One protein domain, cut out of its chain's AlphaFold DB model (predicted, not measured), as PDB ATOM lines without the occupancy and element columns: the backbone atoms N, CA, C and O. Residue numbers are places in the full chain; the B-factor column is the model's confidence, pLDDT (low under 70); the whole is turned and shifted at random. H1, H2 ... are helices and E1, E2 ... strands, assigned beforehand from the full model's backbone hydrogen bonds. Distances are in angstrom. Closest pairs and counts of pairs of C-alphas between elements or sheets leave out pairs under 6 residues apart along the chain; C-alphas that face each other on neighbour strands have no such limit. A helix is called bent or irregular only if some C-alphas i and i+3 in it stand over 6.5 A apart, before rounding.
ATOM      1  N   ARG A 129     -43.069 -29.787 -31.659       35.19
ATOM      2  CA  ARG A 129     -42.178 -30.661 -32.416       35.19
ATOM      3  C   ARG A 129     -41.582 -31.686 -31.453       35.19
ATOM      4  O   ARG A 129     -40.644 -31.378 -30.724       35.19
ATOM      5  N   LEU A 130     -42.077 -32.922 -31.509       38.81
ATOM      6  CA  LEU A 130     -41.350 -34.086 -31.005       38.81
ATOM      7  C   LEU A 130     -40.106 -34.265 -31.892       38.81
ATOM      8  O   LEU A 130     -40.169 -34.833 -32.979       38.81
ATOM      9  N   SER A 131     -38.982 -33.673 -31.490       42.75
ATOM     10  CA  SER A 131     -37.711 -33.780 -32.206       42.75
ATOM     11  C   SER A 131     -36.751 -34.627 -31.394       42.75
ATOM     12  O   SER A 131     -36.723 -34.548 -30.180       42.75
ATOM     13  N   PHE A 132     -35.893 -35.396 -32.047       50.81
ATOM     14  CA  PHE A 132     -34.917 -36.278 -31.404       50.81
ATOM     15  C   PHE A 132     -33.732 -35.523 -30.781       50.81
ATOM     16  O   PHE A 132     -32.582 -35.942 -30.932       50.81
ATOM     17  N   SER A 133     -33.951 -34.331 -30.221       52.84
ATOM     18  CA  SER A 133     -32.853 -33.466 -29.816       52.84
ATOM     19  C   SER A 133     -33.173 -32.501 -28.682       52.84
ATOM     20  O   SER A 133     -34.169 -31.788 -28.740       52.84
ATOM     21  N   ALA A 134     -32.319 -32.474 -27.657       56.72
ATOM     22  CA  ALA A 134     -32.473 -31.574 -26.518       56.72
ATOM     23  C   ALA A 134     -32.024 -30.168 -26.915       56.72
ATOM     24  O   ALA A 134     -31.084 -30.024 -27.704       56.72
ATOM     25  N   ILE A 135     -32.651 -29.146 -26.327       70.25
ATOM     26  CA  ILE A 135     -32.042 -27.817 -26.303       70.25
ATOM     27  C   ILE A 135     -30.726 -27.956 -25.536       70.25
ATOM     28  O   ILE A 135     -30.698 -28.374 -24.378       70.25
ATOM     29  N   VAL A 136     -29.629 -27.650 -26.212       75.81
ATOM     30  CA  VAL A 136     -28.274 -27.706 -25.686       75.81
ATOM     31  C   VAL A 136     -28.053 -26.472 -24.815       75.81
ATOM     32  O   VAL A 136     -28.118 -25.351 -25.332       75.81
ATOM     33  N   PRO A 137     -27.766 -26.644 -23.510       79.50
ATOM     34  CA  PRO A 137     -27.473 -25.523 -22.628       79.50
ATOM     35  C   PRO A 137     -26.309 -24.681 -23.169       79.50
ATOM     36  O   PRO A 137     -25.387 -25.257 -23.757       79.50
ATOM     37  N   PRO A 138     -26.277 -23.357 -22.923       84.00
ATOM     38  CA  PRO A 138     -25.202 -22.475 -23.387       84.00
ATOM     39  C   PRO A 138     -23.791 -23.018 -23.114       84.00
ATOM     40  O   PRO A 138     -22.949 -23.043 -24.010       84.00
ATOM     41  N   ALA A 139     -23.568 -23.572 -21.919       85.25
ATOM     42  CA  ALA A 139     -22.291 -24.161 -21.513       85.25
ATOM     43  C   ALA A 139     -21.832 -25.355 -22.378       85.25
ATOM     44  O   ALA A 139     -20.648 -25.674 -22.396       85.25
ATOM     45  N   MET A 140     -22.741 -26.024 -23.096       85.31
ATOM     46  CA  MET A 140     -22.437 -27.204 -23.914       85.31
ATOM     47  C   MET A 140     -22.448 -26.943 -25.424       85.31
ATOM     48  O   MET A 140     -22.095 -27.834 -26.198       85.31
ATOM     49  N   GLN A 141     -22.799 -25.734 -25.868       86.38
ATOM     50  CA  GLN A 141     -22.831 -25.377 -27.291       86.38
ATOM     51  C   GLN A 141     -21.492 -25.579 -28.028       86.38
ATOM     52  O   GLN A 141     -21.518 -26.041 -29.175       86.38
ATOM     53  N   PRO A 142     -20.309 -25.348 -27.416       88.06
ATOM     54  CA  PRO A 142     -19.036 -25.658 -28.071       88.06
ATOM     55  C   PRO A 142     -18.906 -27.130 -28.489       88.06
ATOM     56  O   PRO A 142     -18.255 -27.433 -29.492       88.06
ATOM     57  N   HIS A 143     -19.576 -28.055 -27.795       86.44
ATOM     58  CA  HIS A 143     -19.524 -29.486 -28.105       86.44
ATOM     59  C   HIS A 143     -20.343 -29.888 -29.336       86.44
ATOM     60  O   HIS A 143     -20.193 -31.015 -29.798       86.44
ATOM     61  N   ILE A 144     -21.162 -29.001 -29.910       87.38
ATOM     62  CA  ILE A 144     -21.857 -29.221 -31.195       87.38
ATOM     63  C   ILE A 144     -21.284 -28.361 -32.328       87.38
ATOM     64  O   ILE A 144     -21.842 -28.303 -33.423       87.38
ATOM     65  N   SER A 145     -20.136 -27.716 -32.101       88.25
ATOM     66  CA  SER A 145     -19.426 -26.930 -33.120       88.25
ATOM     67  C   SER A 145     -19.042 -27.749 -34.357       88.25
ATOM     68  O   SER A 145     -18.969 -27.194 -35.451       88.25
ATOM     69  N   TYR A 146     -18.864 -29.066 -34.207       87.50
ATOM     70  CA  TYR A 146     -18.546 -29.986 -35.299       87.50
ATOM     71  C   TYR A 146     -19.709 -30.166 -36.302       87.50
ATOM     72  O   TYR A 146     -19.490 -30.668 -37.406       87.50
ATOM     73  N   MET A 147     -20.951 -29.813 -35.932       88.00
ATOM     74  CA  MET A 147     -22.126 -30.013 -36.783       88.00
ATOM     75  C   MET A 147     -22.029 -29.153 -38.047       88.00
ATOM     76  O   MET A 147     -21.987 -27.926 -37.990       88.00
ATOM     77  N   ARG A 148     -22.041 -29.805 -39.215       82.19
ATOM     78  CA  ARG A 148     -21.810 -29.143 -40.510       82.19
ATOM     79  C   ARG A 148     -22.958 -28.231 -40.953       82.19
ATOM     80  O   ARG A 148     -22.737 -27.336 -41.760       82.19
ATOM     81  N   ARG A 149     -24.191 -28.497 -40.508       83.81
ATOM     82  CA  ARG A 149     -25.396 -27.770 -40.934       83.81
ATOM     83  C   ARG A 149     -25.752 -26.697 -39.897       83.81
ATOM     84  O   ARG A 149     -26.205 -27.064 -38.813       83.81
ATOM     85  N   PRO A 150     -25.596 -25.396 -40.215       82.19
ATOM     86  CA  PRO A 150     -25.882 -24.321 -39.266       82.19
ATOM     87  C   PRO A 150     -27.325 -24.334 -38.761       82.19
ATOM     88  O   PRO A 150     -27.534 -24.187 -37.565       82.19
ATOM     89  N   SER A 151     -28.292 -24.609 -39.641       77.56
ATOM     90  CA  SER A 151     -29.715 -24.678 -39.289       77.56
ATOM     91  C   SER A 151     -30.045 -25.801 -38.302       77.56
ATOM     92  O   SER A 151     -30.886 -25.632 -37.425       77.56
ATOM     93  N   GLU A 152     -29.370 -26.951 -38.404       77.44
ATOM     94  CA  GLU A 152     -29.536 -28.039 -37.435       77.44
ATOM     95  C   GLU A 152     -28.945 -27.651 -36.080       77.44
ATOM     96  O   GLU A 152     -29.572 -27.896 -35.058       77.44
ATOM     97  N   ARG A 153     -27.777 -27.001 -36.064       82.75
ATOM     98  CA  ARG A 153     -27.137 -26.511 -34.834       82.75
ATOM     99  C   ARG A 153     -27.958 -25.413 -34.147       82.75
ATOM    100  O   ARG A 153     -28.090 -25.421 -32.927       82.75
ATOM    101  N   GLU A 154     -28.528 -24.492 -34.918       81.19
ATOM    102  CA  GLU A 154     -29.406 -23.426 -34.423       81.19
ATOM    103  C   GLU A 154     -30.667 -24.001 -33.769       81.19
ATOM    104  O   GLU A 154     -31.012 -23.628 -32.651       81.19
ATOM    105  N   ALA A 155     -31.282 -25.013 -34.391       75.69
ATOM    106  CA  ALA A 155     -32.430 -25.704 -33.806       75.69
ATOM    107  C   ALA A 155     -32.126 -26.352 -32.443       75.69
ATOM    108  O   ALA A 155     -33.037 -26.517 -31.636       75.69
ATOM    109  N   LEU A 156     -30.863 -26.699 -32.167       76.62
ATOM    110  CA  LEU A 156     -30.433 -27.240 -30.875       76.62
ATOM    111  C   LEU A 156     -30.083 -26.171 -29.842       76.62
ATOM    112  O   LEU A 156     -29.839 -26.517 -28.696       76.62
ATOM    113  N   THR A 157     -30.009 -24.897 -30.216       79.38
ATOM    114  CA  THR A 157     -29.465 -23.832 -29.352       79.38
ATOM    115  C   THR A 157     -30.401 -22.648 -29.159       79.38
ATOM    116  O   THR A 157     -30.100 -21.791 -28.334       79.38
ATOM    117  N   ALA A 158     -31.538 -22.623 -29.860       75.69
ATOM    118  CA  ALA A 158     -32.532 -21.554 -29.813       75.69
ATOM    119  C   ALA A 158     -33.784 -21.955 -28.994       75.69
ATOM    120  O   ALA A 158     -34.792 -22.367 -29.578       75.69
ATOM    121  N   PRO A 159     -33.756 -21.842 -27.647       64.75
ATOM    122  CA  PRO A 159     -34.907 -22.152 -26.792       64.75
ATOM    123  C   PRO A 159     -36.118 -21.257 -27.067       64.75
ATOM    124  O   PRO A 159     -37.246 -21.729 -26.996       64.75
ATOM    125  N   GLU A 160     -35.881 -19.993 -27.427       68.19
ATOM    126  CA  GLU A 160     -36.907 -19.001 -27.786       68.19
ATOM    127  C   GLU A 160     -37.722 -19.447 -29.010       68.19
ATOM    128  O   GLU A 160     -38.942 -19.308 -29.056       68.19
ATOM    129  N   THR A 161     -37.043 -20.034 -30.000       67.12
ATOM    130  CA  THR A 161     -37.657 -20.484 -31.255       67.12
ATOM    131  C   THR A 161     -38.390 -21.813 -31.085       67.12
ATOM    132  O   THR A 161     -39.393 -22.061 -31.755       67.12
ATOM    133  N   TYR A 162     -37.903 -22.683 -30.194       65.56
ATOM    134  CA  TYR A 162     -38.451 -24.023 -29.981       65.56
ATOM    135  C   TYR A 162     -38.638 -24.352 -28.487       65.56
ATOM    136  O   TYR A 162     -38.038 -25.308 -27.992       65.56
ATOM    137  N   PRO A 163     -39.521 -23.639 -27.761       59.62
ATOM    138  CA  PRO A 163     -39.664 -23.762 -26.302       59.62
ATOM    139  C   PRO A 163     -40.242 -25.109 -25.832       59.62
ATOM    140  O   PRO A 163     -40.304 -25.393 -24.637       59.62
ATOM    141  N   HIS A 164     -40.691 -25.953 -26.764       59.16
ATOM    142  CA  HIS A 164     -41.257 -27.281 -26.502       59.16
ATOM    143  C   HIS A 164     -40.494 -28.398 -27.227       59.16
ATOM    144  O   HIS A 164     -41.062 -29.443 -27.543       59.16
ATOM    145  N   LEU A 165     -39.215 -28.178 -27.540       59.03
ATOM    146  CA  LEU A 165     -38.367 -29.197 -28.149       59.03
ATOM    147  C   LEU A 165     -37.930 -30.229 -27.099       59.03
ATOM    148  O   LEU A 165     -37.041 -29.969 -26.288       59.03
ATOM    149  N   TYR A 166     -38.532 -31.417 -27.138       54.41
ATOM    150  CA  TYR A 166     -38.183 -32.530 -26.250       54.41
ATOM    151  C   TYR A 166     -37.470 -33.635 -27.008       54.41
ATOM    152  O   TYR A 166     -38.052 -34.214 -27.920       54.41
ATOM    153  N   SER A 167     -36.250 -33.963 -26.576       58.16
ATOM    154  CA  SER A 167     -35.451 -35.040 -27.155       58.16
ATOM    155  C   SER A 167     -36.020 -36.409 -26.841       58.16
ATOM    156  O   SER A 167     -35.971 -36.856 -25.696       58.16
ATOM    157  N   LEU A 168     -36.419 -37.133 -27.878       62.81
ATOM    158  CA  LEU A 168     -36.455 -38.587 -27.812       62.81
ATOM    159  C   LEU A 168     -35.090 -39.117 -28.263       62.81
ATOM    160  O   LEU A 168     -34.643 -38.764 -29.357       62.81
ATOM    161  N   PRO A 169     -34.371 -39.922 -27.462       67.19
ATOM    162  CA  PRO A 169     -33.224 -40.640 -27.995       67.19
ATOM    163  C   PRO A 169     -33.685 -41.539 -29.144       67.19
ATOM    164  O   PRO A 169     -34.803 -42.057 -29.145       67.19
ATOM    165  N   GLN A 170     -32.825 -41.699 -30.151       75.38
ATOM    166  CA  GLN A 170     -33.140 -42.579 -31.270       75.38
ATOM    167  C   GLN A 170     -33.322 -44.007 -30.741       75.38
ATOM    168  O   GLN A 170     -32.399 -44.517 -30.098       75.38
ATOM    169  N   PRO A 171     -34.474 -44.650 -30.999       77.12
ATOM    170  CA  PRO A 171     -34.725 -45.986 -30.491       77.12
ATOM    171  C   PRO A 171     -33.782 -46.994 -31.141       77.12
ATOM    172  O   PRO A 171     -33.421 -46.857 -32.312       77.12
ATOM    173  N   SER A 172     -33.405 -48.013 -30.375       81.75
ATOM    174  CA  SER A 172     -32.668 -49.180 -30.858       81.75
ATOM    175  C   SER A 172     -33.458 -49.883 -31.962       81.75
ATOM    176  O   SER A 172     -34.672 -50.015 -31.840       81.75
ATOM    177  N   ILE A 173     -32.774 -50.383 -32.997       75.00
ATOM    178  CA  ILE A 173     -33.363 -51.369 -33.934       75.00
ATOM    179  C   ILE A 173     -33.219 -52.807 -33.480       75.00
ATOM    180  O   ILE A 173     -33.750 -53.727 -34.102       75.00
ATOM    181  N   VAL A 174     -32.414 -53.028 -32.453       77.00
ATOM    182  CA  VAL A 174     -32.289 -54.337 -31.846       77.00
ATOM    183  C   VAL A 174     -33.512 -54.498 -30.963       77.00
ATOM    184  O   VAL A 174     -33.574 -53.910 -29.882       77.00
ATOM    185  N   HIS A 175     -34.475 -55.277 -31.451       76.00
ATOM    186  CA  HIS A 175     -35.714 -55.596 -30.752       76.00
ATOM    187  C   HIS A 175     -35.699 -57.041 -30.289       76.00
ATOM    188  O   HIS A 175     -35.404 -57.953 -31.062       76.00
ATOM    189  N   TRP A 176     -36.016 -57.252 -29.018       76.12
ATOM    190  CA  TRP A 176     -36.061 -58.585 -28.437       76.12
ATOM    191  C   TRP A 176     -37.524 -58.925 -28.181       76.12
ATOM    192  O   TRP A 176     -38.187 -58.272 -27.378       76.12
ATOM    193  N   LEU A 177     -38.032 -59.964 -28.848       65.56
ATOM    194  CA  LEU A 177     -39.408 -60.436 -28.644       65.56
ATOM    195  C   LEU A 177     -39.599 -61.071 -27.256       65.56
ATOM    196  O   LEU A 177     -40.703 -61.108 -26.711       65.56
ATOM    197  N   ARG A 178     -38.518 -61.593 -26.665       62.56
ATOM    198  CA  ARG A 178     -38.538 -62.248 -25.353       62.56
ATOM    199  C   ARG A 178     -38.398 -61.218 -24.234       62.56
ATOM    200  O   ARG A 178     -37.807 -60.158 -24.407       62.56
ATOM    201  N   ARG A 179     -38.911 -61.562 -23.045       63.28
ATOM    202  CA  ARG A 179     -38.788 -60.700 -21.857       63.28
ATOM    203  C   ARG A 179     -37.343 -60.470 -21.414       63.28
ATOM    204  O   ARG A 179     -37.073 -59.416 -20.852       63.28
ATOM    205  N   ALA A 180     -36.459 -61.431 -21.667       71.50
ATOM    206  CA  ALA A 180     -35.055 -61.368 -21.285       71.50
ATOM    207  C   ALA A 180     -34.158 -60.890 -22.450       71.50
ATOM    208  O   ALA A 180     -34.465 -61.213 -23.604       71.50
ATOM    209  N   PRO A 181     -33.055 -60.176 -22.154       83.75
ATOM    210  CA  PRO A 181     -32.035 -59.812 -23.136       83.75
ATOM    211  C   PRO A 181     -31.416 -60.984 -23.890       83.75
ATOM    212  O   PRO A 181     -31.319 -62.079 -23.337       83.75
ATOM    213  N   PRO A 182     -30.928 -60.761 -25.128       81.94
ATOM    214  CA  PRO A 182     -30.154 -61.748 -25.882       81.94
ATOM    215  C   PRO A 182     -28.707 -61.881 -25.368       81.94
ATOM    216  O   PRO A 182     -27.853 -62.398 -26.081       81.94
ATOM    217  N   PHE A 183     -28.423 -61.369 -24.170       87.56
ATOM    218  CA  PHE A 183     -27.127 -61.413 -23.509       87.56
ATOM    219  C   PHE A 183     -27.319 -61.592 -22.000       87.56
ATOM    220  O   PHE A 183     -28.358 -61.221 -21.445       87.56
ATOM    221  N   THR A 184     -26.305 -62.112 -21.322       91.19
ATOM    222  CA  THR A 184     -26.205 -62.125 -19.861       91.19
ATOM    223  C   THR A 184     -25.079 -61.196 -19.396       91.19
ATOM    224  O   THR A 184     -24.134 -60.951 -20.151       91.19
ATOM    225  N   PRO A 185     -25.134 -60.649 -18.166       89.19
ATOM    226  CA  PRO A 185     -24.037 -59.835 -17.638       89.19
ATOM    227  C   PRO A 185     -22.707 -60.599 -17.544       89.19
ATOM    228  O   PRO A 185     -21.649 -59.984 -17.616       89.19
ATOM    229  N   SER A 186     -22.767 -61.928 -17.411       86.81
ATOM    230  CA  SER A 186     -21.617 -62.836 -17.336       86.81
ATOM    231  C   SER A 186     -21.079 -63.294 -18.695       86.81
ATOM    232  O   SER A 186     -20.105 -64.043 -18.718       86.81
ATOM    233  N   ASP A 187     -21.694 -62.893 -19.813       89.50
ATOM    234  CA  ASP A 187     -21.229 -63.299 -21.142       89.50
ATOM    235  C   ASP A 187     -19.773 -62.875 -21.365       89.50
ATOM    236  O   ASP A 187     -19.392 -61.723 -21.123       89.50
ATOM    237  N   GLU A 188     -18.959 -63.795 -21.885       92.69
ATOM    238  CA  GLU A 188     -17.577 -63.483 -22.226       92.69
ATOM    239  C   GLU A 188     -17.534 -62.466 -23.375       92.69
ATOM    240  O   GLU A 188     -18.025 -62.700 -24.483       92.69
ATOM    241  N   ARG A 189     -16.897 -61.322 -23.113       96.00
ATOM    242  CA  ARG A 189     -16.675 -60.251 -24.088       96.00
ATOM    243  C   ARG A 189     -15.178 -60.146 -24.367       96.00
ATOM    244  O   ARG A 189     -14.478 -59.431 -23.651       96.00
ATOM    245  N   PRO A 190     -14.662 -60.878 -25.373       96.25
ATOM    246  CA  PRO A 190     -13.224 -61.022 -25.577       96.25
ATOM    247  C   PRO A 190     -12.533 -59.732 -26.018       96.25
ATOM    248  O   PRO A 190     -11.309 -59.689 -25.965       96.25
ATOM    249  N   TYR A 191     -13.270 -58.710 -26.464       98.00
ATOM    250  CA  TYR A 191     -12.701 -57.428 -26.869       98.00
ATOM    251  C   TYR A 191     -12.976 -56.348 -25.825       98.00
ATOM    252  O   TYR A 191     -14.118 -56.167 -25.396       98.00
ATOM    253  N   LEU A 192     -11.945 -55.582 -25.453       98.19
ATOM    254  CA  LEU A 192     -12.108 -54.460 -24.524       98.19
ATOM    255  C   LEU A 192     -13.086 -53.429 -25.092       98.19
ATOM    256  O   LEU A 192     -13.990 -52.980 -24.395       98.19
ATOM    257  N   MET A 193     -12.934 -53.057 -26.360       98.31
ATOM    258  CA  MET A 193     -13.813 -52.087 -26.996       98.31
ATOM    259  C   MET A 193     -14.100 -52.417 -28.461       98.31
ATOM    260  O   MET A 193     -13.429 -53.239 -29.080       98.31
ATOM    261  N   SER A 194     -15.086 -51.737 -29.036       97.88
ATOM    262  CA  SER A 194     -15.309 -51.734 -30.478       97.88
ATOM    263  C   SER A 194     -15.705 -50.375 -31.015       97.88
ATOM    264  O   SER A 194     -16.244 -49.532 -30.297       97.88
ATOM    265  N   TYR A 195     -15.477 -50.186 -32.312       97.19
ATOM    266  CA  TYR A 195     -15.946 -49.022 -33.045       97.19
ATOM    267  C   TYR A 195     -16.659 -49.431 -34.334       97.19
ATOM    268  O   TYR A 195     -16.114 -50.148 -35.169       97.19
ATOM    269  N   ALA A 196     -17.880 -48.927 -34.512       92.75
ATOM    270  CA  ALA A 196     -18.661 -49.080 -35.735       92.75
ATOM    271  C   ALA A 196     -19.200 -47.711 -36.173       92.75
ATOM    272  O   ALA A 196     -20.215 -47.212 -35.677       92.75
ATOM    273  N   GLY A 197     -18.510 -47.062 -37.108       87.31
ATOM    274  CA  GLY A 197     -18.904 -45.737 -37.566       87.31
ATOM    275  C   GLY A 197     -18.209 -45.303 -38.847       87.31
ATOM    276  O   GLY A 197     -17.038 -45.584 -39.077       87.31
ATOM    277  N   SER A 198     -18.946 -44.568 -39.680       81.56
ATOM    278  CA  SER A 198     -18.392 -43.893 -40.855       81.56
ATOM    279  C   SER A 198     -17.622 -42.627 -40.459       81.56
ATOM    280  O   SER A 198     -17.742 -42.134 -39.339       81.56
ATOM    281  N   ARG A 199     -16.888 -42.028 -41.401       77.81
ATOM    282  CA  ARG A 199     -16.156 -40.762 -41.195       77.81
ATOM    283  C   ARG A 199     -17.042 -39.494 -41.214       77.81
ATOM    284  O   ARG A 199     -16.527 -38.409 -41.441       77.81
ATOM    285  N   LYS A 200     -18.363 -39.611 -41.021       84.81
ATOM    286  CA  LYS A 200     -19.316 -38.476 -40.963       84.81
ATOM    287  C   LYS A 200     -19.618 -38.073 -39.519       84.81
ATOM    288  O   LYS A 200     -19.545 -38.936 -38.655       84.81
ATOM    289  N   GLY A 201     -20.004 -36.828 -39.255       88.38
ATOM    290  CA  GLY A 201     -20.239 -36.314 -37.900       88.38
ATOM    291  C   GLY A 201     -19.016 -35.642 -37.288       88.38
ATOM    292  O   GLY A 201     -18.352 -34.856 -37.958       88.38
ATOM    293  N   ASP A 202     -18.699 -35.958 -36.032       92.62
ATOM    294  CA  ASP A 202     -17.508 -35.435 -35.353       92.62
ATOM    295  C   ASP A 202     -16.229 -36.079 -35.910       92.62
ATOM    296  O   ASP A 202     -15.688 -37.046 -35.368       92.62
ATOM    297  N   VAL A 203     -15.786 -35.581 -37.069       93.06
ATOM    298  CA  VAL A 203     -14.699 -36.168 -37.867       93.06
ATOM    299  C   VAL A 203     -13.400 -36.260 -37.070       93.06
ATOM    300  O   VAL A 203     -12.694 -37.259 -37.198       93.06
ATOM    301  N   ALA A 204     -13.104 -35.260 -36.233       93.00
ATOM    302  CA  ALA A 204     -11.894 -35.228 -35.417       93.00
ATOM    303  C   ALA A 204     -11.833 -36.439 -34.474       93.00
ATOM    304  O   ALA A 204     -10.883 -37.222 -34.522       93.00
ATOM    305  N   VAL A 205     -12.894 -36.653 -33.691       95.12
ATOM    306  CA  VAL A 205     -12.979 -37.779 -32.752       95.12
ATOM    307  C   VAL A 205     -13.070 -39.112 -33.493       95.12
ATOM    308  O   VAL A 205     -12.371 -40.066 -33.157       95.12
ATOM    309  N   ARG A 206     -13.904 -39.196 -34.534       95.12
ATOM    310  CA  ARG A 206     -14.114 -40.440 -35.291       95.12
ATOM    311  C   ARG A 206     -12.859 -40.931 -35.988       95.12
ATOM    312  O   ARG A 206     -12.639 -42.137 -36.040       95.12
ATOM    313  N   ARG A 207     -12.045 -40.017 -36.525       94.62
ATOM    314  CA  ARG A 207     -10.752 -40.362 -37.117       94.62
ATOM    315  C   ARG A 207      -9.804 -40.897 -36.053       94.62
ATOM    316  O   ARG A 207      -9.247 -41.967 -36.252       94.62
ATOM    317  N   LEU A 208      -9.686 -40.210 -34.917       95.38
ATOM    318  CA  LEU A 208      -8.824 -40.642 -33.817       95.38
ATOM    319  C   LEU A 208      -9.191 -42.048 -33.330       95.38
ATOM    320  O   LEU A 208      -8.318 -42.906 -33.211       95.38
ATOM    321  N   VAL A 209     -10.483 -42.299 -33.106       95.94
ATOM    322  CA  VAL A 209     -10.994 -43.605 -32.676       95.94
ATOM    323  C   VAL A 209     -10.746 -44.684 -33.733       95.94
ATOM    324  O   VAL A 209     -10.257 -45.763 -33.401       95.94
ATOM    325  N   ALA A 210     -11.037 -44.402 -35.004       95.31
ATOM    326  CA  ALA A 210     -10.787 -45.349 -36.089       95.31
ATOM    327  C   ALA A 210      -9.293 -45.686 -36.214       95.31
ATOM    328  O   ALA A 210      -8.931 -46.854 -36.330       95.31
ATOM    329  N   ASP A 211      -8.423 -44.678 -36.148       95.06
ATOM    330  CA  ASP A 211      -6.974 -44.848 -36.237       95.06
ATOM    331  C   ASP A 211      -6.435 -45.632 -35.031       95.06
ATOM    332  O   ASP A 211      -5.572 -46.493 -35.195       95.06
ATOM    333  N   TYR A 212      -6.970 -45.390 -33.828       95.12
ATOM    334  CA  TYR A 212      -6.662 -46.188 -32.639       95.12
ATOM    335  C   TYR A 212      -7.016 -47.662 -32.855       95.12
ATOM    336  O   TYR A 212      -6.161 -48.532 -32.692       95.12
ATOM    337  N   CYS A 213      -8.249 -47.939 -33.283       95.25
ATOM    338  CA  CYS A 213      -8.708 -49.304 -33.491       95.25
ATOM    339  C   CYS A 213      -7.921 -50.016 -34.598       95.25
ATOM    340  O   CYS A 213      -7.516 -51.160 -34.405       95.25
ATOM    341  N   ASN A 214      -7.606 -49.316 -35.694       94.44
ATOM    342  CA  ASN A 214      -6.767 -49.833 -36.777       94.44
ATOM    343  C   ASN A 214      -5.376 -50.234 -36.275       94.44
ATOM    344  O   ASN A 214      -4.919 -51.334 -36.578       94.44
ATOM    345  N   ARG A 215      -4.718 -49.387 -35.469       95.00
ATOM    346  CA  ARG A 215      -3.400 -49.698 -34.885       95.00
ATOM    347  C   ARG A 215      -3.434 -50.881 -33.920       95.00
ATOM    348  O   ARG A 215      -2.424 -51.548 -33.751       95.00
ATOM    349  N   SER A 216      -4.581 -51.138 -33.296       91.19
ATOM    350  CA  SER A 216      -4.774 -52.271 -32.387       91.19
ATOM    351  C   SER A 216      -5.295 -53.545 -33.069       91.19
ATOM    352  O   SER A 216      -5.630 -54.509 -32.373       91.19
ATOM    353  N   SER A 217      -5.388 -53.558 -34.405       84.75
ATOM    354  CA  SER A 217      -5.867 -54.715 -35.170       84.75
ATOM    355  C   SER A 217      -5.036 -55.961 -34.861       84.75
ATOM    356  O   SER A 217      -3.818 -55.889 -34.735       84.75
ATOM    357  N   GLY A 218      -5.698 -57.110 -34.718       81.69
ATOM    358  CA  GLY A 218      -5.053 -58.369 -34.324       81.69
ATOM    359  C   GLY A 218      -4.880 -58.550 -32.811       81.69
ATOM    360  O   GLY A 218      -4.567 -59.651 -32.368       81.69
ATOM    361  N   SER A 219      -5.152 -57.520 -32.002       91.25
ATOM    362  CA  SER A 219      -5.263 -57.646 -30.546       91.25
ATOM    363  C   SER A 219      -6.726 -57.743 -30.095       91.25
ATOM    364  O   SER A 219      -7.646 -57.316 -30.791       91.25
ATOM    365  N   LYS A 220      -6.945 -58.219 -28.866       94.94
ATOM    366  CA  LYS A 220      -8.249 -58.190 -28.177       94.94
ATOM    367  C   LYS A 220      -8.622 -56.792 -27.631       94.94
ATOM    368  O   LYS A 220      -9.470 -56.664 -26.753       94.94
ATOM    369  N   THR A 221      -7.993 -55.724 -28.129       96.62
ATOM    370  CA  THR A 221      -8.198 -54.360 -27.614       96.62
ATOM    371  C   THR A 221      -9.384 -53.678 -28.278       96.62
ATOM    372  O   THR A 221     -10.364 -53.403 -27.596       96.62
ATOM    373  N   CYS A 222      -9.327 -53.415 -29.589       97.38
ATOM    374  CA  CYS A 222     -10.442 -52.813 -30.316       97.38
ATOM    375  C   CYS A 222     -10.851 -53.651 -31.527       97.38
ATOM    376  O   CYS A 222     -10.033 -53.928 -32.403       97.38
ATOM    377  N   LEU A 223     -12.136 -53.992 -31.596       96.69
ATOM    378  CA  LEU A 223     -12.740 -54.659 -32.741       96.69
ATOM    379  C   LEU A 223     -13.454 -53.654 -33.653       96.69
ATOM    380  O   LEU A 223     -14.203 -52.790 -33.194       96.69
ATOM    381  N   MET A 224     -13.271 -53.802 -34.962       95.50
ATOM    382  CA  MET A 224     -14.060 -53.103 -35.976       95.50
ATOM    383  C   MET A 224     -14.730 -54.115 -36.899       95.50
ATOM    384  O   MET A 224     -14.155 -55.175 -37.153       95.50
ATOM    385  N   PRO A 225     -15.934 -53.813 -37.407       91.38
ATOM    386  CA  PRO A 225     -16.571 -54.665 -38.393       91.38
ATOM    387  C   PRO A 225     -15.842 -54.546 -39.741       91.38
ATOM    388  O   PRO A 225     -15.404 -53.463 -40.129       91.38
ATOM    389  N   SER A 226     -15.752 -55.649 -40.480       87.50
ATOM    390  CA  SER A 226     -15.279 -55.688 -41.868       87.50
ATOM    391  C   SER A 226     -16.253 -55.006 -42.840       87.50
ATOM    392  O   SER A 226     -15.837 -54.496 -43.879       87.50
ATOM    393  N   SER A 227     -17.542 -54.921 -42.492       86.62
ATOM    394  CA  SER A 227     -18.556 -54.181 -43.242       86.62
ATOM    395  C   SER A 227     -19.584 -53.494 -42.336       86.62
ATOM    396  O   SER A 227     -19.871 -53.915 -41.222       86.62
ATOM    397  N   MET A 228     -20.233 -52.442 -42.839       81.69
ATOM    398  CA  MET A 228     -21.302 -51.741 -42.106       81.69
ATOM    399  C   MET A 228     -22.665 -52.455 -42.188       81.69
ATOM    400  O   MET A 228     -23.707 -51.822 -42.011       81.69
ATOM    401  N   LYS A 229     -22.684 -53.763 -42.479       76.94
ATOM    402  CA  LYS A 229     -23.910 -54.568 -42.450       76.94
ATOM    403  C   LYS A 229     -24.399 -54.699 -41.008       76.94
ATOM    404  O   LYS A 229     -23.618 -54.975 -40.102       76.94
ATOM    405  N   THR A 230     -25.708 -54.557 -40.804       75.81
ATOM    406  CA  THR A 230     -26.338 -54.542 -39.472       75.81
ATOM    407  C   THR A 230     -25.951 -55.740 -38.603       75.81
ATOM    408  O   THR A 230     -25.614 -55.560 -37.437       75.81
ATOM    409  N   VAL A 231     -25.955 -56.948 -39.174       77.62
ATOM    410  CA  VAL A 231     -25.620 -58.192 -38.458       77.62
ATOM    411  C   VAL A 231     -24.185 -58.171 -37.937       77.62
ATOM    412  O   VAL A 231     -23.919 -58.573 -36.809       77.62
ATOM    413  N   GLU A 232     -23.259 -57.662 -38.739       82.50
ATOM    414  CA  GLU A 232     -21.851 -57.629 -38.373       82.50
ATOM    415  C   GLU A 232     -21.569 -56.581 -37.296       82.50
ATOM    416  O   GLU A 232     -20.884 -56.859 -36.315       82.50
ATOM    417  N   VAL A 233     -22.171 -55.398 -37.433       86.38
ATOM    418  CA  VAL A 233     -22.126 -54.365 -36.395       86.38
ATOM    419  C   VAL A 233     -22.692 -54.906 -35.080       86.38
ATOM    420  O   VAL A 233     -22.093 -54.689 -34.028       86.38
ATOM    421  N   ALA A 234     -23.806 -55.642 -35.123       87.69
ATOM    422  CA  ALA A 234     -24.394 -56.246 -33.932       87.69
ATOM    423  C   ALA A 234     -23.449 -57.268 -33.278       87.69
ATOM    424  O   ALA A 234     -23.214 -57.204 -32.074       87.69
ATOM    425  N   PHE A 235     -22.842 -58.152 -34.071       89.44
ATOM    426  CA  PHE A 235     -21.885 -59.146 -33.583       89.44
ATOM    427  C   PHE A 235     -20.664 -58.514 -32.908       89.44
ATOM    428  O   PHE A 235     -20.264 -58.928 -31.818       89.44
ATOM    429  N   VAL A 236     -20.093 -57.475 -33.524       93.75
ATOM    430  CA  VAL A 236     -18.964 -56.725 -32.959       93.75
ATOM    431  C   VAL A 236     -19.331 -56.121 -31.600       93.75
ATOM    432  O   VAL A 236     -18.564 -56.254 -30.645       93.75
ATOM    433  N   LYS A 237     -20.523 -55.523 -31.483       95.81
ATOM    434  CA  LYS A 237     -21.025 -54.965 -30.217       95.81
ATOM    435  C   LYS A 237     -21.252 -56.057 -29.162       95.81
ATOM    436  O   LYS A 237     -20.848 -55.886 -28.017       95.81
ATOM    437  N   MET A 238     -21.831 -57.204 -29.529       94.12
ATOM    438  CA  MET A 238     -22.058 -58.322 -28.597       94.12
ATOM    439  C   MET A 238     -20.758 -58.902 -28.025       94.12
ATOM    440  O   MET A 238     -20.744 -59.341 -26.882       94.12
ATOM    441  N   LYS A 239     -19.657 -58.872 -28.784       96.19
ATOM    442  CA  LYS A 239     -18.347 -59.389 -28.345       96.19
ATOM    443  C   LYS A 239     -17.470 -58.383 -27.597       96.19
ATOM    444  O   LYS A 239     -16.357 -58.733 -27.203       96.19
ATOM    445  N   SER A 240     -17.937 -57.150 -27.418       98.12
ATOM    446  CA  SER A 240     -17.135 -56.061 -26.856       98.12
ATOM    447  C   SER A 240     -17.665 -55.613 -25.502       98.12
ATOM    448  O   SER A 240     -18.878 -55.536 -25.314       98.12
ATOM    449  N   VAL A 241     -16.774 -55.295 -24.560       98.38
ATOM    450  CA  VAL A 241     -17.158 -54.715 -23.261       98.38
ATOM    451  C   VAL A 241     -17.679 -53.293 -23.460       98.38
ATOM    452  O   VAL A 241     -18.783 -52.966 -23.023       98.38
ATOM    453  N   PHE A 242     -16.907 -52.471 -24.170       98.69
ATOM    454  CA  PHE A 242     -17.223 -51.077 -24.449       98.69
ATOM    455  C   PHE A 242     -17.520 -50.841 -25.932       98.69
ATOM    456  O   PHE A 242     -16.851 -51.373 -26.817       98.69
ATOM    457  N   CYS A 243     -18.492 -49.985 -26.225       98.31
ATOM    458  CA  CYS A 243     -18.800 -49.555 -27.582       98.31
ATOM    459  C   CYS A 243     -18.533 -48.066 -27.708       98.31
ATOM    460  O   CYS A 243     -19.158 -47.253 -27.034       98.31
ATOM    461  N   LEU A 244     -17.584 -47.709 -28.566       98.19
ATOM    462  CA  LEU A 244     -17.193 -46.328 -28.788       98.19
ATOM    463  C   LEU A 244     -18.263 -45.628 -29.626       98.19
ATOM    464  O   LEU A 244     -18.478 -45.962 -30.794       98.19
ATOM    465  N   GLU A 245     -18.915 -44.629 -29.034       96.25
ATOM    466  CA  GLU A 245     -20.045 -43.906 -29.618       96.25
ATOM    467  C   GLU A 245     -19.732 -42.409 -29.797       96.25
ATOM    468  O   GLU A 245     -20.386 -41.550 -29.198       96.25
ATOM    469  N   PRO A 246     -18.752 -42.043 -30.648       95.38
ATOM    470  CA  PRO A 246     -18.507 -40.640 -30.963       95.38
ATOM    471  C   PRO A 246     -19.710 -40.023 -31.681       95.38
ATOM    472  O   PRO A 246     -20.447 -40.710 -32.399       95.38
ATOM    473  N   ALA A 247     -19.905 -38.716 -31.542       91.12
ATOM    474  CA  ALA A 247     -21.067 -38.036 -32.107       91.12
ATOM    475  C   ALA A 247     -21.157 -38.185 -33.645       91.12
ATOM    476  O   ALA A 247     -20.147 -38.281 -34.350       91.12
ATOM    477  N   GLY A 248     -22.380 -38.309 -34.175       88.38
ATOM    478  CA  GLY A 248     -22.666 -38.373 -35.615       88.38
ATOM    479  C   GLY A 248     -22.942 -37.010 -36.208       88.38
ATOM    480  O   GLY A 248     -22.536 -36.019 -35.625       88.38
ATOM    481  N   ASP A 249     -23.605 -36.952 -37.366       83.25
ATOM    482  CA  ASP A 249     -24.052 -35.668 -37.934       83.25
ATOM    483  C   ASP A 249     -24.928 -34.904 -36.923       83.25
ATOM    484  O   ASP A 249     -24.833 -33.685 -36.811       83.25
ATOM    485  N   THR A 250     -25.669 -35.650 -36.097       79.00
ATOM    486  CA  THR A 250     -26.285 -35.187 -34.854       79.00
ATOM    487  C   THR A 250     -25.590 -35.819 -33.636       79.00
ATOM    488  O   THR A 250     -25.023 -36.919 -33.736       79.00
ATOM    489  N   PRO A 251     -25.642 -35.173 -32.456       79.75
ATOM    490  CA  PRO A 251     -25.110 -35.756 -31.221       79.75
ATOM    491  C   PRO A 251     -25.920 -36.978 -30.754       79.75
ATOM    492  O   PRO A 251     -25.441 -37.792 -29.969       79.75
ATOM    493  N   PHE A 252     -27.132 -37.149 -31.276       77.94
ATOM    494  CA  PHE A 252     -28.144 -38.075 -30.786       77.94
ATOM    495  C   PHE A 252     -28.322 -39.252 -31.747       77.94
ATOM    496  O   PHE A 252     -29.183 -39.232 -32.624       77.94
ATOM    497  N   ARG A 253     -27.456 -40.264 -31.633       81.62
ATOM    498  CA  ARG A 253     -27.328 -41.339 -32.629       81.62
ATOM    499  C   ARG A 253     -27.865 -42.686 -32.145       81.62
ATOM    500  O   ARG A 253     -27.536 -43.128 -31.050       81.62
ATOM    501  N   ARG A 254     -28.575 -43.398 -33.023       84.19
ATOM    502  CA  ARG A 254     -29.165 -44.723 -32.769       84.19
ATOM    503  C   ARG A 254     -28.176 -45.772 -32.276       84.19
ATOM    504  O   ARG A 254     -28.520 -46.582 -31.430       84.19
ATOM    505  N   SER A 255     -26.937 -45.723 -32.766       90.31
ATOM    506  CA  SER A 255     -25.878 -46.666 -32.375       90.31
ATOM    507  C   SER A 255     -25.639 -46.708 -30.858       90.31
ATOM    508  O   SER A 255     -25.260 -47.756 -30.343       90.31
ATOM    509  N   ILE A 256     -25.926 -45.614 -30.138       91.81
ATOM    510  CA  ILE A 256     -25.876 -45.579 -28.672       91.81
ATOM    511  C   ILE A 256     -26.914 -46.536 -28.069       91.81
ATOM    512  O   ILE A 256     -26.573 -47.362 -27.223       91.81
ATOM    513  N   ALA A 257     -28.160 -46.466 -28.543       88.75
ATOM    514  CA  ALA A 257     -29.231 -47.352 -28.103       88.75
ATOM    515  C   ALA A 257     -28.983 -48.806 -28.532       88.75
ATOM    516  O   ALA A 257     -29.168 -49.712 -27.724       88.75
ATOM    517  N   ASP A 258     -28.486 -49.027 -29.756       90.88
ATOM    518  CA  ASP A 258     -28.124 -50.365 -30.243       90.88
ATOM    519  C   ASP A 258     -27.010 -50.997 -29.377       90.88
ATOM    520  O   ASP A 258     -27.055 -52.190 -29.085       90.88
ATOM    521  N   SER A 259     -26.020 -50.211 -28.926       95.50
ATOM    522  CA  SER A 259     -24.965 -50.675 -28.008       95.50
ATOM    523  C   SER A 259     -25.533 -51.161 -26.683       95.50
ATOM    524  O   SER A 259     -25.293 -52.306 -26.297       95.50
ATOM    525  N   ALA A 260     -26.351 -50.327 -26.036       93.62
ATOM    526  CA  ALA A 260     -27.017 -50.684 -24.792       93.62
ATOM    527  C   ALA A 260     -27.907 -51.931 -24.961       93.62
ATOM    528  O   ALA A 260     -27.849 -52.849 -24.143       93.62
ATOM    529  N   ALA A 261     -28.671 -52.012 -26.055       90.69
ATOM    530  CA  ALA A 261     -29.561 -53.134 -26.356       90.69
ATOM    531  C   ALA A 261     -28.833 -54.458 -26.663       90.69
ATOM    532  O   ALA A 261     -29.457 -55.517 -26.613       90.69
ATOM    533  N   LEU A 262     -27.533 -54.415 -26.961       93.31
ATOM    534  CA  LEU A 262     -26.665 -55.585 -27.166       93.31
ATOM    535  C   LEU A 262     -25.731 -55.841 -25.965       93.31
ATOM    536  O   LEU A 262     -24.798 -56.649 -26.044       93.31
ATOM    537  N   GLY A 263     -25.952 -55.131 -24.853       95.44
ATOM    538  CA  GLY A 263     -25.179 -55.261 -23.616       95.44
ATOM    539  C   GLY A 263     -23.761 -54.695 -23.695       95.44
ATOM    540  O   GLY A 263     -22.942 -54.967 -22.821       95.44
ATOM    541  N   CYS A 264     -23.453 -53.932 -24.742       97.81
ATOM    542  CA  CYS A 264     -22.174 -53.261 -24.907       97.81
ATOM    543  C   CYS A 264     -22.238 -51.873 -24.267       97.81
ATOM    544  O   CYS A 264     -23.073 -51.056 -24.656       97.81
ATOM    545  N   ILE A 265     -21.357 -51.586 -23.309       98.12
ATOM    546  CA  ILE A 265     -21.396 -50.337 -22.540       98.12
ATOM    547  C   ILE A 265     -21.087 -49.154 -23.467       98.12
ATOM    548  O   ILE A 265     -19.964 -49.073 -23.978       98.12
ATOM    549  N   PRO A 266     -22.030 -48.219 -23.695       97.31
ATOM    550  CA  PRO A 266     -21.777 -47.065 -24.544       97.31
ATOM    551  C   PRO A 266     -20.708 -46.155 -23.930       97.31
ATOM    552  O   PRO A 266     -20.796 -45.765 -22.764       97.31
ATOM    553  N   VAL A 267     -19.713 -45.789 -24.732       97.88
ATOM    554  CA  VAL A 267     -18.677 -44.809 -24.397       97.88
ATOM    555  C   VAL A 267     -18.938 -43.551 -25.209       97.88
ATOM    556  O   VAL A 267     -18.656 -43.491 -26.408       97.88
ATOM    557  N   LEU A 268     -19.497 -42.550 -24.546       95.12
ATOM    558  CA  LEU A 268     -19.828 -41.255 -25.116       95.12
ATOM    559  C   LEU A 268     -18.596 -40.348 -25.072       95.12
ATOM    560  O   LEU A 268     -17.852 -40.337 -24.096       95.12
ATOM    561  N   MET A 269     -18.382 -39.578 -26.136       94.75
ATOM    562  CA  MET A 269     -17.242 -38.651 -26.278       94.75
ATOM    563  C   MET A 269     -17.724 -37.222 -26.543       94.75
ATOM    564  O   MET A 269     -17.038 -36.417 -27.168       94.75
ATOM    565  N   ASN A 270     -18.969 -36.939 -26.169       91.19
ATOM    566  CA  ASN A 270     -19.628 -35.671 -26.404       91.19
ATOM    567  C   ASN A 270     -20.671 -35.442 -25.307       91.19
ATOM    568  O   ASN A 270     -21.565 -36.268 -25.124       91.19
ATOM    569  N   ASN A 271     -20.568 -34.315 -24.604       89.00
ATOM    570  CA  ASN A 271     -21.464 -33.982 -23.495       89.00
ATOM    571  C   ASN A 271     -22.916 -33.829 -23.956       89.00
ATOM    572  O   ASN A 271     -23.833 -34.214 -23.243       89.00
ATOM    573  N   VAL A 272     -23.142 -33.351 -25.183       85.50
ATOM    574  CA  VAL A 272     -24.496 -33.282 -25.736       85.50
ATOM    575  C   VAL A 272     -25.033 -34.675 -26.021       85.50
ATOM    576  O   VAL A 272     -26.179 -34.936 -25.693       85.50
ATOM    577  N   SER A 273     -24.225 -35.608 -26.535       85.38
ATOM    578  CA  SER A 273     -24.660 -37.009 -26.660       85.38
ATOM    579  C   SER A 273     -25.077 -37.611 -25.317       85.38
ATOM    580  O   SER A 273     -25.990 -38.430 -25.292       85.38
ATOM    581  N   ASP A 274     -24.463 -37.195 -24.210       84.81
ATOM    582  CA  ASP A 274     -24.818 -37.655 -22.864       84.81
ATOM    583  C   ASP A 274     -26.144 -37.088 -22.335       84.81
ATOM    584  O   ASP A 274     -26.878 -37.760 -21.610       84.81
ATOM    585  N   LEU A 275     -26.533 -35.896 -22.792       76.56
ATOM    586  CA  LEU A 275     -27.829 -35.295 -22.463       76.56
ATOM    587  C   LEU A 275     -29.040 -36.050 -23.055       76.56
ATOM    588  O   LEU A 275     -30.180 -35.699 -22.758       76.56
ATOM    589  N   THR A 276     -28.838 -37.088 -23.878       63.44
ATOM    590  CA  THR A 276     -29.910 -37.791 -24.627       63.44
ATOM    591  C   THR A 276     -30.953 -38.527 -23.805       63.44
ATOM    592  O   THR A 276     -31.925 -39.035 -24.363       63.44
ATOM    593  N   GLY A 277     -30.749 -38.654 -22.504       59.09
ATOM    594  CA  GLY A 277     -31.329 -39.760 -21.769       59.09
ATOM    595  C   GLY A 277     -32.615 -39.494 -21.006       59.09
ATOM    596  O   GLY A 277     -33.294 -40.459 -20.683       59.09
ATOM    597  N   ASN A 278     -32.959 -38.247 -20.686       58.12
ATOM    598  CA  ASN A 278     -33.809 -38.003 -19.511       58.12
ATOM    599  C   ASN A 278     -35.200 -38.667 -19.566       58.12
ATOM    600  O   ASN A 278     -35.749 -38.967 -18.518       58.12
ATOM    601  N   LEU A 279     -35.753 -38.952 -20.753       57.97
ATOM    602  CA  LEU A 279     -37.078 -39.577 -20.865       57.97
ATOM    603  C   LEU A 279     -37.080 -41.119 -20.774       57.97
ATOM    604  O   LEU A 279     -38.061 -41.692 -20.315       57.97
ATOM    605  N   VAL A 280     -36.021 -41.808 -21.223       65.31
ATOM    606  CA  VAL A 280     -35.966 -43.297 -21.248       65.31
ATOM    607  C   VAL A 280     -34.705 -43.896 -20.623       65.31
ATOM    608  O   VAL A 280     -34.741 -45.011 -20.099       65.31
ATOM    609  N   TRP A 281     -33.593 -43.167 -20.656       77.31
ATOM    610  CA  TRP A 281     -32.330 -43.523 -20.007       77.31
ATOM    611  C   TRP A 281     -32.273 -43.038 -18.543       77.31
ATOM    612  O   TRP A 281     -31.534 -43.616 -17.756       77.31
ATOM    613  N   ASP A 282     -33.082 -42.024 -18.204       72.00
ATOM    614  CA  ASP A 282     -33.469 -41.552 -16.861       72.00
ATOM    615  C   ASP A 282     -32.412 -41.783 -15.754       72.00
ATOM    616  O   ASP A 282     -31.272 -41.320 -15.866       72.00
ATOM    617  N   ASP A 283     -32.774 -42.518 -14.702       82.56
ATOM    618  CA  ASP A 283     -32.010 -42.750 -13.475       82.56
ATOM    619  C   ASP A 283     -30.864 -43.761 -13.626       82.56
ATOM    620  O   ASP A 283     -29.940 -43.796 -12.812       82.56
ATOM    621  N   TRP A 284     -30.883 -44.562 -14.690       88.44
ATOM    622  CA  TRP A 284     -29.918 -45.635 -14.922       88.44
ATOM    623  C   TRP A 284     -28.795 -45.244 -15.895       88.44
ATOM    624  O   TRP A 284     -27.873 -46.034 -16.129       88.44
ATOM    625  N   ARG A 285     -28.810 -44.019 -16.439       87.12
ATOM    626  CA  ARG A 285     -27.795 -43.508 -17.379       87.12
ATOM    627  C   ARG A 285     -26.381 -43.557 -16.815       87.12
ATOM    628  O   ARG A 285     -25.511 -44.197 -17.398       87.12
ATOM    629  N   GLU A 286     -26.144 -42.923 -15.668       88.25
ATOM    630  CA  GLU A 286     -24.798 -42.833 -15.076       88.25
ATOM    631  C   GLU A 286     -24.206 -44.211 -14.741       88.25
ATOM    632  O   GLU A 286     -22.990 -44.401 -14.777       88.25
ATOM    633  N   GLN A 287     -25.076 -45.185 -14.465       93.38
ATOM    634  CA  GLN A 287     -24.719 -46.562 -14.134       93.38
ATOM    635  C   GLN A 287     -24.684 -47.494 -15.348       93.38
ATOM    636  O   GLN A 287     -24.607 -48.702 -15.161       93.38
ATOM    637  N   SER A 288     -24.763 -46.984 -16.578       93.81
ATOM    638  CA  SER A 288     -24.792 -47.820 -17.791       93.81
ATOM    639  C   SER A 288     -23.963 -47.287 -18.957       93.81
ATOM    640  O   SER A 288     -23.931 -47.920 -20.011       93.81
ATOM    641  N   ARG A 289     -23.265 -46.158 -18.782       94.81
ATOM    642  CA  ARG A 289     -22.415 -45.541 -19.807       94.81
ATOM    643  C   ARG A 289     -21.099 -45.037 -19.231       94.81
ATOM    644  O   ARG A 289     -20.993 -44.722 -18.046       94.81
ATOM    645  N   VAL A 290     -20.127 -44.825 -20.109       97.38
ATOM    646  CA  VAL A 290     -18.906 -44.057 -19.821       97.38
ATOM    647  C   VAL A 290     -18.952 -42.748 -20.605       97.38
ATOM    648  O   VAL A 290     -19.285 -42.759 -21.785       97.38
ATOM    649  N   LEU A 291     -18.617 -41.627 -19.968       95.25
ATOM    650  CA  LEU A 291     -18.422 -40.340 -20.637       95.25
ATOM    651  C   LEU A 291     -16.934 -39.991 -20.602       95.25
ATOM    652  O   LEU A 291     -16.340 -39.930 -19.527       95.25
ATOM    653  N   LEU A 292     -16.340 -39.783 -21.776       96.12
ATOM    654  CA  LEU A 292     -14.958 -39.344 -21.930       96.12
ATOM    655  C   LEU A 292     -14.913 -37.878 -22.394       96.12
ATOM    656  O   LEU A 292     -15.644 -37.512 -23.320       96.12
ATOM    657  N   PRO A 293     -14.040 -37.043 -21.803       94.00
ATOM    658  CA  PRO A 293     -13.889 -35.648 -22.199       94.00
ATOM    659  C   PRO A 293     -13.355 -35.532 -23.632       94.00
ATOM    660  O   PRO A 293     -12.223 -35.914 -23.940       94.00
ATOM    661  N   ARG A 294     -14.185 -34.962 -24.514       92.12
ATOM    662  CA  ARG A 294     -13.891 -34.775 -25.943       92.12
ATOM    663  C   ARG A 294     -12.561 -34.065 -26.189       92.12
ATOM    664  O   ARG A 294     -11.765 -34.503 -27.016       92.12
ATOM    665  N   ASP A 295     -12.335 -32.960 -25.488       91.75
ATOM    666  CA  ASP A 295     -11.211 -32.066 -25.769       91.75
ATOM    667  C   ASP A 295      -9.883 -32.651 -25.269       91.75
ATOM    668  O   ASP A 295      -8.833 -32.434 -25.873       91.75
ATOM    669  N   GLU A 296      -9.912 -33.466 -24.213       94.62
ATOM    670  CA  GLU A 296      -8.745 -34.236 -23.767       94.62
ATOM    671  C   GLU A 296      -8.386 -35.351 -24.747       94.62
ATOM    672  O   GLU A 296      -7.204 -35.586 -24.996       94.62
ATOM    673  N   LEU A 297      -9.392 -35.995 -25.345       93.50
ATOM    674  CA  LEU A 297      -9.176 -36.992 -26.388       93.50
ATOM    675  C   LEU A 297      -8.530 -36.348 -27.626       93.50
ATOM    676  O   LEU A 297      -7.535 -36.859 -28.126       93.50
ATOM    677  N   ILE A 298      -9.044 -35.201 -28.086       92.38
ATOM    678  CA  ILE A 298      -8.498 -34.483 -29.253       92.38
ATOM    679  C   ILE A 298      -7.092 -33.932 -28.981       92.38
ATOM    680  O   ILE A 298      -6.230 -34.022 -29.850       92.38
ATOM    681  N   SER A 299      -6.845 -33.383 -27.787       94.69
ATOM    682  CA  SER A 299      -5.522 -32.856 -27.405       94.69
ATOM    683  C   SER A 299      -4.492 -33.943 -27.077       94.69
ATOM    684  O   SER A 299      -3.337 -33.620 -26.814       94.69
ATOM    685  N   GLY A 300      -4.884 -35.224 -27.071       93.62
ATOM    686  CA  GLY A 300      -4.001 -36.346 -26.744       93.62
ATOM    687  C   GLY A 300      -3.674 -36.485 -25.253       93.62
ATOM    688  O   GLY A 300      -2.840 -37.311 -24.890       93.62
ATOM    689  N   ARG A 301      -4.334 -35.714 -24.379       96.19
ATOM    690  CA  ARG A 301      -4.181 -35.812 -22.916       96.19
ATOM    691  C   ARG A 301      -4.857 -37.053 -22.332       96.19
ATOM    692  O   ARG A 301      -4.492 -37.483 -21.241       96.19
ATOM    693  N   LEU A 302      -5.806 -37.644 -23.062       95.75
ATOM    694  CA  LEU A 302      -6.505 -38.868 -22.676       95.75
ATOM    695  C   LEU A 302      -6.122 -40.042 -23.587       95.75
ATOM    696  O   LEU A 302      -6.393 -40.041 -24.786       95.75
ATOM    697  N   ASP A 303      -5.543 -41.085 -22.987       95.00
ATOM    698  CA  ASP A 303      -5.288 -42.374 -23.638       95.00
ATOM    699  C   ASP A 303      -6.540 -43.257 -23.532       95.00
ATOM    700  O   ASP A 303      -6.895 -43.728 -22.449       95.00
ATOM    701  N   LEU A 304      -7.210 -43.475 -24.668       95.31
ATOM    702  CA  LEU A 304      -8.474 -44.211 -24.756       95.31
ATOM    703  C   LEU A 304      -8.383 -45.635 -24.184       95.31
ATOM    704  O   LEU A 304      -9.269 -46.068 -23.445       95.31
ATOM    705  N   GLY A 305      -7.303 -46.353 -24.504       95.38
ATOM    706  CA  GLY A 305      -7.076 -47.722 -24.044       95.38
ATOM    707  C   GLY A 305      -6.924 -47.789 -22.539       95.38
ATOM    708  O   GLY A 305      -7.627 -48.544 -21.868       95.38
ATOM    709  N   LYS A 306      -6.034 -46.951 -22.001       96.19
ATOM    710  CA  LYS A 306      -5.775 -46.895 -20.559       96.19
ATOM    711  C   LYS A 306      -6.994 -46.415 -19.784       96.19
ATOM    712  O   LYS A 306      -7.262 -46.959 -18.717       96.19
ATOM    713  N   ALA A 307      -7.733 -45.432 -20.300       97.00
ATOM    714  CA  ALA A 307      -8.922 -44.905 -19.638       97.00
ATOM    715  C   ALA A 307      -9.983 -45.995 -19.422       97.00
ATOM    716  O   ALA A 307     -10.512 -46.119 -18.320       97.00
ATOM    717  N   LEU A 308     -10.248 -46.823 -20.439       98.06
ATOM    718  CA  LEU A 308     -11.238 -47.899 -20.345       98.06
ATOM    719  C   LEU A 308     -10.713 -49.125 -19.585       98.06
ATOM    720  O   LEU A 308     -11.441 -49.693 -18.776       98.06
ATOM    721  N   ALA A 309      -9.446 -49.504 -19.780       97.19
ATOM    722  CA  ALA A 309      -8.844 -50.651 -19.094       97.19
ATOM    723  C   ALA A 309      -8.677 -50.440 -17.577       97.19
ATOM    724  O   ALA A 309      -8.642 -51.408 -16.822       97.19
ATOM    725  N   ARG A 310      -8.576 -49.184 -17.120       97.25
ATOM    726  CA  ARG A 310      -8.464 -48.832 -15.693       97.25
ATOM    727  C   ARG A 310      -9.798 -48.835 -14.947       97.25
ATOM    728  O   ARG A 310      -9.796 -48.677 -13.728       97.25
ATOM    729  N   LEU A 311     -10.931 -48.980 -15.637       97.50
ATOM    730  CA  LEU A 311     -12.226 -49.029 -14.965       97.50
ATOM    731  C   LEU A 311     -12.310 -50.282 -14.072       97.50
ATOM    732  O   LEU A 311     -12.036 -51.385 -14.550       97.50
ATOM    733  N   PRO A 312     -12.706 -50.152 -12.788       97.62
ATOM    734  CA  PRO A 312     -12.805 -51.298 -11.890       97.62
ATOM    735  C   PRO A 312     -13.767 -52.361 -12.424       97.62
ATOM    736  O   PRO A 312     -14.869 -52.029 -12.865       97.62
ATOM    737  N   ARG A 313     -13.399 -53.643 -12.307       96.00
ATOM    738  CA  ARG A 313     -14.244 -54.768 -12.755       96.00
ATOM    739  C   ARG A 313     -15.647 -54.723 -12.148       96.00
ATOM    740  O   ARG A 313     -16.614 -54.912 -12.873       96.00
ATOM    741  N   ALA A 314     -15.762 -54.376 -10.864       96.81
ATOM    742  CA  ALA A 314     -17.050 -54.207 -10.189       96.81
ATOM    743  C   ALA A 314     -17.922 -53.115 -10.839       96.81
ATOM    744  O   ALA A 314     -19.124 -53.299 -11.016       96.81
ATOM    745  N   ARG A 315     -17.317 -52.000 -11.276       97.38
ATOM    746  CA  ARG A 315     -18.030 -50.932 -11.993       97.38
ATOM    747  C   ARG A 315     -18.498 -51.403 -13.370       97.38
ATOM    748  O   ARG A 315     -19.603 -51.070 -13.780       97.38
ATOM    749  N   VAL A 316     -17.672 -52.169 -14.083       97.88
ATOM    750  CA  VAL A 316     -18.034 -52.745 -15.388       97.88
ATOM    751  C   VAL A 316     -19.178 -53.751 -15.250       97.88
ATOM    752  O   VAL A 316     -20.161 -53.638 -15.979       97.88
ATOM    753  N   ALA A 317     -19.096 -54.654 -14.272       96.81
ATOM    754  CA  ALA A 317     -20.142 -55.630 -13.976       96.81
ATOM    755  C   ALA A 317     -21.469 -54.951 -13.608       96.81
ATOM    756  O   ALA A 317     -22.519 -55.326 -14.128       96.81
ATOM    757  N   LEU A 318     -21.417 -53.893 -12.787       97.19
ATOM    758  CA  LEU A 318     -22.586 -53.066 -12.493       97.19
ATOM    759  C   LEU A 318     -23.186 -52.487 -13.778       97.19
ATOM    760  O   LEU A 318     -24.383 -52.628 -13.992       97.19
ATOM    761  N   MET A 319     -22.373 -51.901 -14.665       98.00
ATOM    762  CA  MET A 319     -22.875 -51.350 -15.929       98.00
ATOM    763  C   MET A 319     -23.541 -52.406 -16.817       98.00
ATOM    764  O   MET A 319     -24.623 -52.161 -17.348       98.00
ATOM    765  N   GLN A 320     -22.946 -53.592 -16.943       97.25
ATOM    766  CA  GLN A 320     -23.520 -54.701 -17.711       97.25
ATOM    767  C   GLN A 320     -24.843 -55.191 -17.113       97.25
ATOM    768  O   GLN A 320     -25.799 -55.439 -17.850       97.25
ATOM    769  N   HIS A 321     -24.926 -55.280 -15.786       96.44
ATOM    770  CA  HIS A 321     -26.155 -55.639 -15.086       96.44
ATOM    771  C   HIS A 321     -27.250 -54.575 -15.263       96.44
ATOM    772  O   HIS A 321     -28.398 -54.906 -15.560       96.44
ATOM    773  N   THR A 322     -26.898 -53.289 -15.179       95.94
ATOM    774  CA  THR A 322     -27.821 -52.175 -15.448       95.94
ATOM    775  C   THR A 322     -28.381 -52.246 -16.872       95.94
ATOM    776  O   THR A 322     -29.590 -52.103 -17.067       95.94
ATOM    777  N   LEU A 323     -27.537 -52.522 -17.875       94.44
ATOM    778  CA  LEU A 323     -27.988 -52.723 -19.257       94.44
ATOM    779  C   LEU A 323     -28.942 -53.914 -19.378       94.44
ATOM    780  O   LEU A 323     -29.984 -53.798 -20.020       94.44
ATOM    781  N   TRP A 324     -28.619 -55.037 -18.737       93.38
ATOM    782  CA  TRP A 324     -29.465 -56.230 -18.732       93.38
ATOM    783  C   TRP A 324     -30.869 -55.947 -18.168       93.38
ATOM    784  O   TRP A 324     -31.863 -56.399 -18.736       93.38
ATOM    785  N   LEU A 325     -30.968 -55.131 -17.114       90.81
ATOM    786  CA  LEU A 325     -32.246 -54.741 -16.508       90.81
ATOM    787  C   LEU A 325     -33.043 -53.721 -17.330       90.81
ATOM    788  O   LEU A 325     -34.276 -53.784 -17.364       90.81
ATOM    789  N   HIS A 326     -32.374 -52.741 -17.944       88.81
ATOM    790  CA  HIS A 326     -33.044 -51.522 -18.404       88.81
ATOM    791  C   HIS A 326     -32.968 -51.251 -19.904       88.81
ATOM    792  O   HIS A 326     -33.814 -50.511 -20.406       88.81
ATOM    793  N   ALA A 327     -32.046 -51.865 -20.654       88.75
ATOM    794  CA  ALA A 327     -31.830 -51.524 -22.065       88.75
ATOM    795  C   ALA A 327     -33.058 -51.763 -22.962       88.75
ATOM    796  O   ALA A 327     -33.174 -51.158 -24.028       88.75
ATOM    797  N   ARG A 328     -34.026 -52.577 -22.518       83.38
ATOM    798  CA  ARG A 328     -35.316 -52.734 -23.201       83.38
ATOM    799  C   ARG A 328     -36.126 -51.435 -23.282       83.38
ATOM    800  O   ARG A 328     -36.862 -51.258 -24.244       83.38
ATOM    801  N   LYS A 329     -35.938 -50.496 -22.346       81.81
ATOM    802  CA  LYS A 329     -36.557 -49.156 -22.377       81.81
ATOM    803  C   LYS A 329     -36.110 -48.308 -23.577       81.81
ATOM    804  O   LYS A 329     -36.756 -47.317 -23.889       81.81
ATOM    805  N   LEU A 330     -35.015 -48.682 -24.248       82.00
ATOM    806  CA  LEU A 330     -34.510 -48.001 -25.446       82.00
ATOM    807  C   LEU A 330     -35.067 -48.585 -26.756       82.00
ATOM    808  O   LEU A 330     -34.661 -48.156 -27.835       82.00
ATOM    809  N   GLN A 331     -35.960 -49.573 -26.687       78.31
ATOM    810  CA  GLN A 331     -36.589 -50.198 -27.850       78.31
ATOM    811  C   GLN A 331     -37.982 -49.622 -28.083       78.31
ATOM    812  O   GLN A 331     -38.739 -49.420 -27.138       78.31
ATOM    813  N   VAL A 332     -38.339 -49.432 -29.351       68.00
ATOM    814  CA  VAL A 332     -39.699 -49.076 -29.777       68.00
ATOM    815  C   VAL A 332     -40.174 -50.137 -30.763       68.00
ATOM    816  O   VAL A 332     -39.667 -50.209 -31.876       68.00
ATOM    817  N   SER A 333     -41.082 -51.009 -30.332       58.44
ATOM    818  CA  SER A 333     -41.661 -52.046 -31.194       58.44
ATOM    819  C   SER A 333     -42.702 -51.443 -32.138       58.44
ATOM    820  O   SER A 333     -43.419 -50.526 -31.748       58.44
ATOM    821  N   TYR A 334     -42.776 -51.970 -33.363       42.59
ATOM    822  CA  TYR A 334     -43.890 -51.711 -34.282       42.59
ATOM    823  C   TYR A 334     -45.132 -52.525 -33.905       42.59
ATOM    824  O   TYR A 334     -46.249 -52.040 -34.050       42.59
TER     825      TYR A 334
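What this domain is: This is residues 129 to 334 of the 445 residues of the protein "Exostosin domain-containing protein" of Emiliania huxleyi (UniProt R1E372). A small, three-stranded parallel sheet forms the core, covered by helices on both faces: H4 and H5 on one, H3 and H8 on the other. H9 runs past the E3 edge of the sheet and folds onto H5, while H1 and H2, with the loops round them, make a smaller head at one end of the longest axis, where H1 packs on H6. The printed part has 206 residues, with nine named helices and three named strands in the order H1 H2 E1 H3 H4 E2 H5 E3 H6 H7 H8 H9; the sheet runs E1 E2 E3. The class is mostly helix, but under half of the residues, 94 of the 206, are in named elements. The whole is compact, with a radius of gyration of the C-alphas of 16.4 A, and rounded, spanning 49 by 41 by 32 A.

Where its parts are: H1, residues 138 to 144, begins with C-alpha 138 at (-25.202, -22.475, -23.387) and is irregular, its C-alphas 139 and 142 being 7.5 A apart. H2 is residues 150 to 155. E1 is residues 191 to 195, 10.9 A long, and H3 is residues 203 to 215, 17.9 A long. H4, residues 230 to 238, measures 12.3 A, and E2, residues 240 to 245, measures 12.8 A and ends with C-alpha 245 at (-20.045, -43.906, -29.618). H5 is residues 254 to 261 and E3 residues 265 to 268. H6, residues 271 to 277, is only just irregular, with C-alphas 274 and 277 6.9 A apart. H7 is residues 294 to 298 and H8 residues 304 to 309. H9, residues 313 to 330, is 24.9 A long, has a kink of 46 degrees near residue 324 and is irregular, with C-alphas 325 and 328 7.6 A apart; C-alpha 330 is at (-34.510, -48.001, -25.446).

How they stand to each other: E1 and E2 are parallel at 25 degrees, with N 194 and O 242 2.9 A apart, within hydrogen-bond range. E2 and E3 are parallel at 25 degrees, with N 243 and O 265 within that range at 2.8 A. E1, H3 H4, E2 and E2, H5, E3 are strand-helix-strand units, two parallel neighbour strands with helices between; the crossover of the second is right-handed. The sheet E1 E2 E3 and its helices make three layers, a sheet with helices on both faces: H3 and H8 on one face, H4 and H5 on the other. H5 lies over E2 and E3 at a height of 8.9 A over the sheet, and runs along the strands, at 22 degrees to E2 on the local plane. H4, on the same face, lies over E1 and only just stands up from the sheet, rising 42 degrees. H8 is on the opposite face, at a height of 8.9 A. H9 only grazes the sheet with residues 316 to 323; with residues 323 to 330 alone it touches H5, the closest C-alphas being those of Ala 261 and Ala 327, 5.1 A apart. H3 touches H7 with residues 204 to 208 alone, the C-alphas of Val 205 and Ile 298 being closest at 6.6 A. H1 touches H6, about perpendicular at 79 degrees, with the C-alphas of Met 140 and Val 272 closest at 6.7 A. H1 and H2 are close but not clearly touching, the C-alphas of Ile 144 and Arg 153 being closest at 7.0 A. Every O i to N i+4 pair is within hydrogen-bond range in H2, H3, H4, H5, H7 and H8; the counts are 11 of 14 in H9, 0 of 3 in H1 and 1 of 3 in H6, while O i to N i+3 has 3 of 4 within range in both H1 and H6.

The domain as a whole: The C-alphas of Glu 160 and Gly 218 are the farthest apart, at 51.1 A. The printed part has no cut. The links H2 to E1, H3 to H4 and H6 to H7 are long, with 35, 14 and 16 residues. The mean pLDDT of the printed part is 85.2, and 28 residues are under 70: 129 to 134, 159 to 169, 177 to 179, 276 to 280 and 332 to 334.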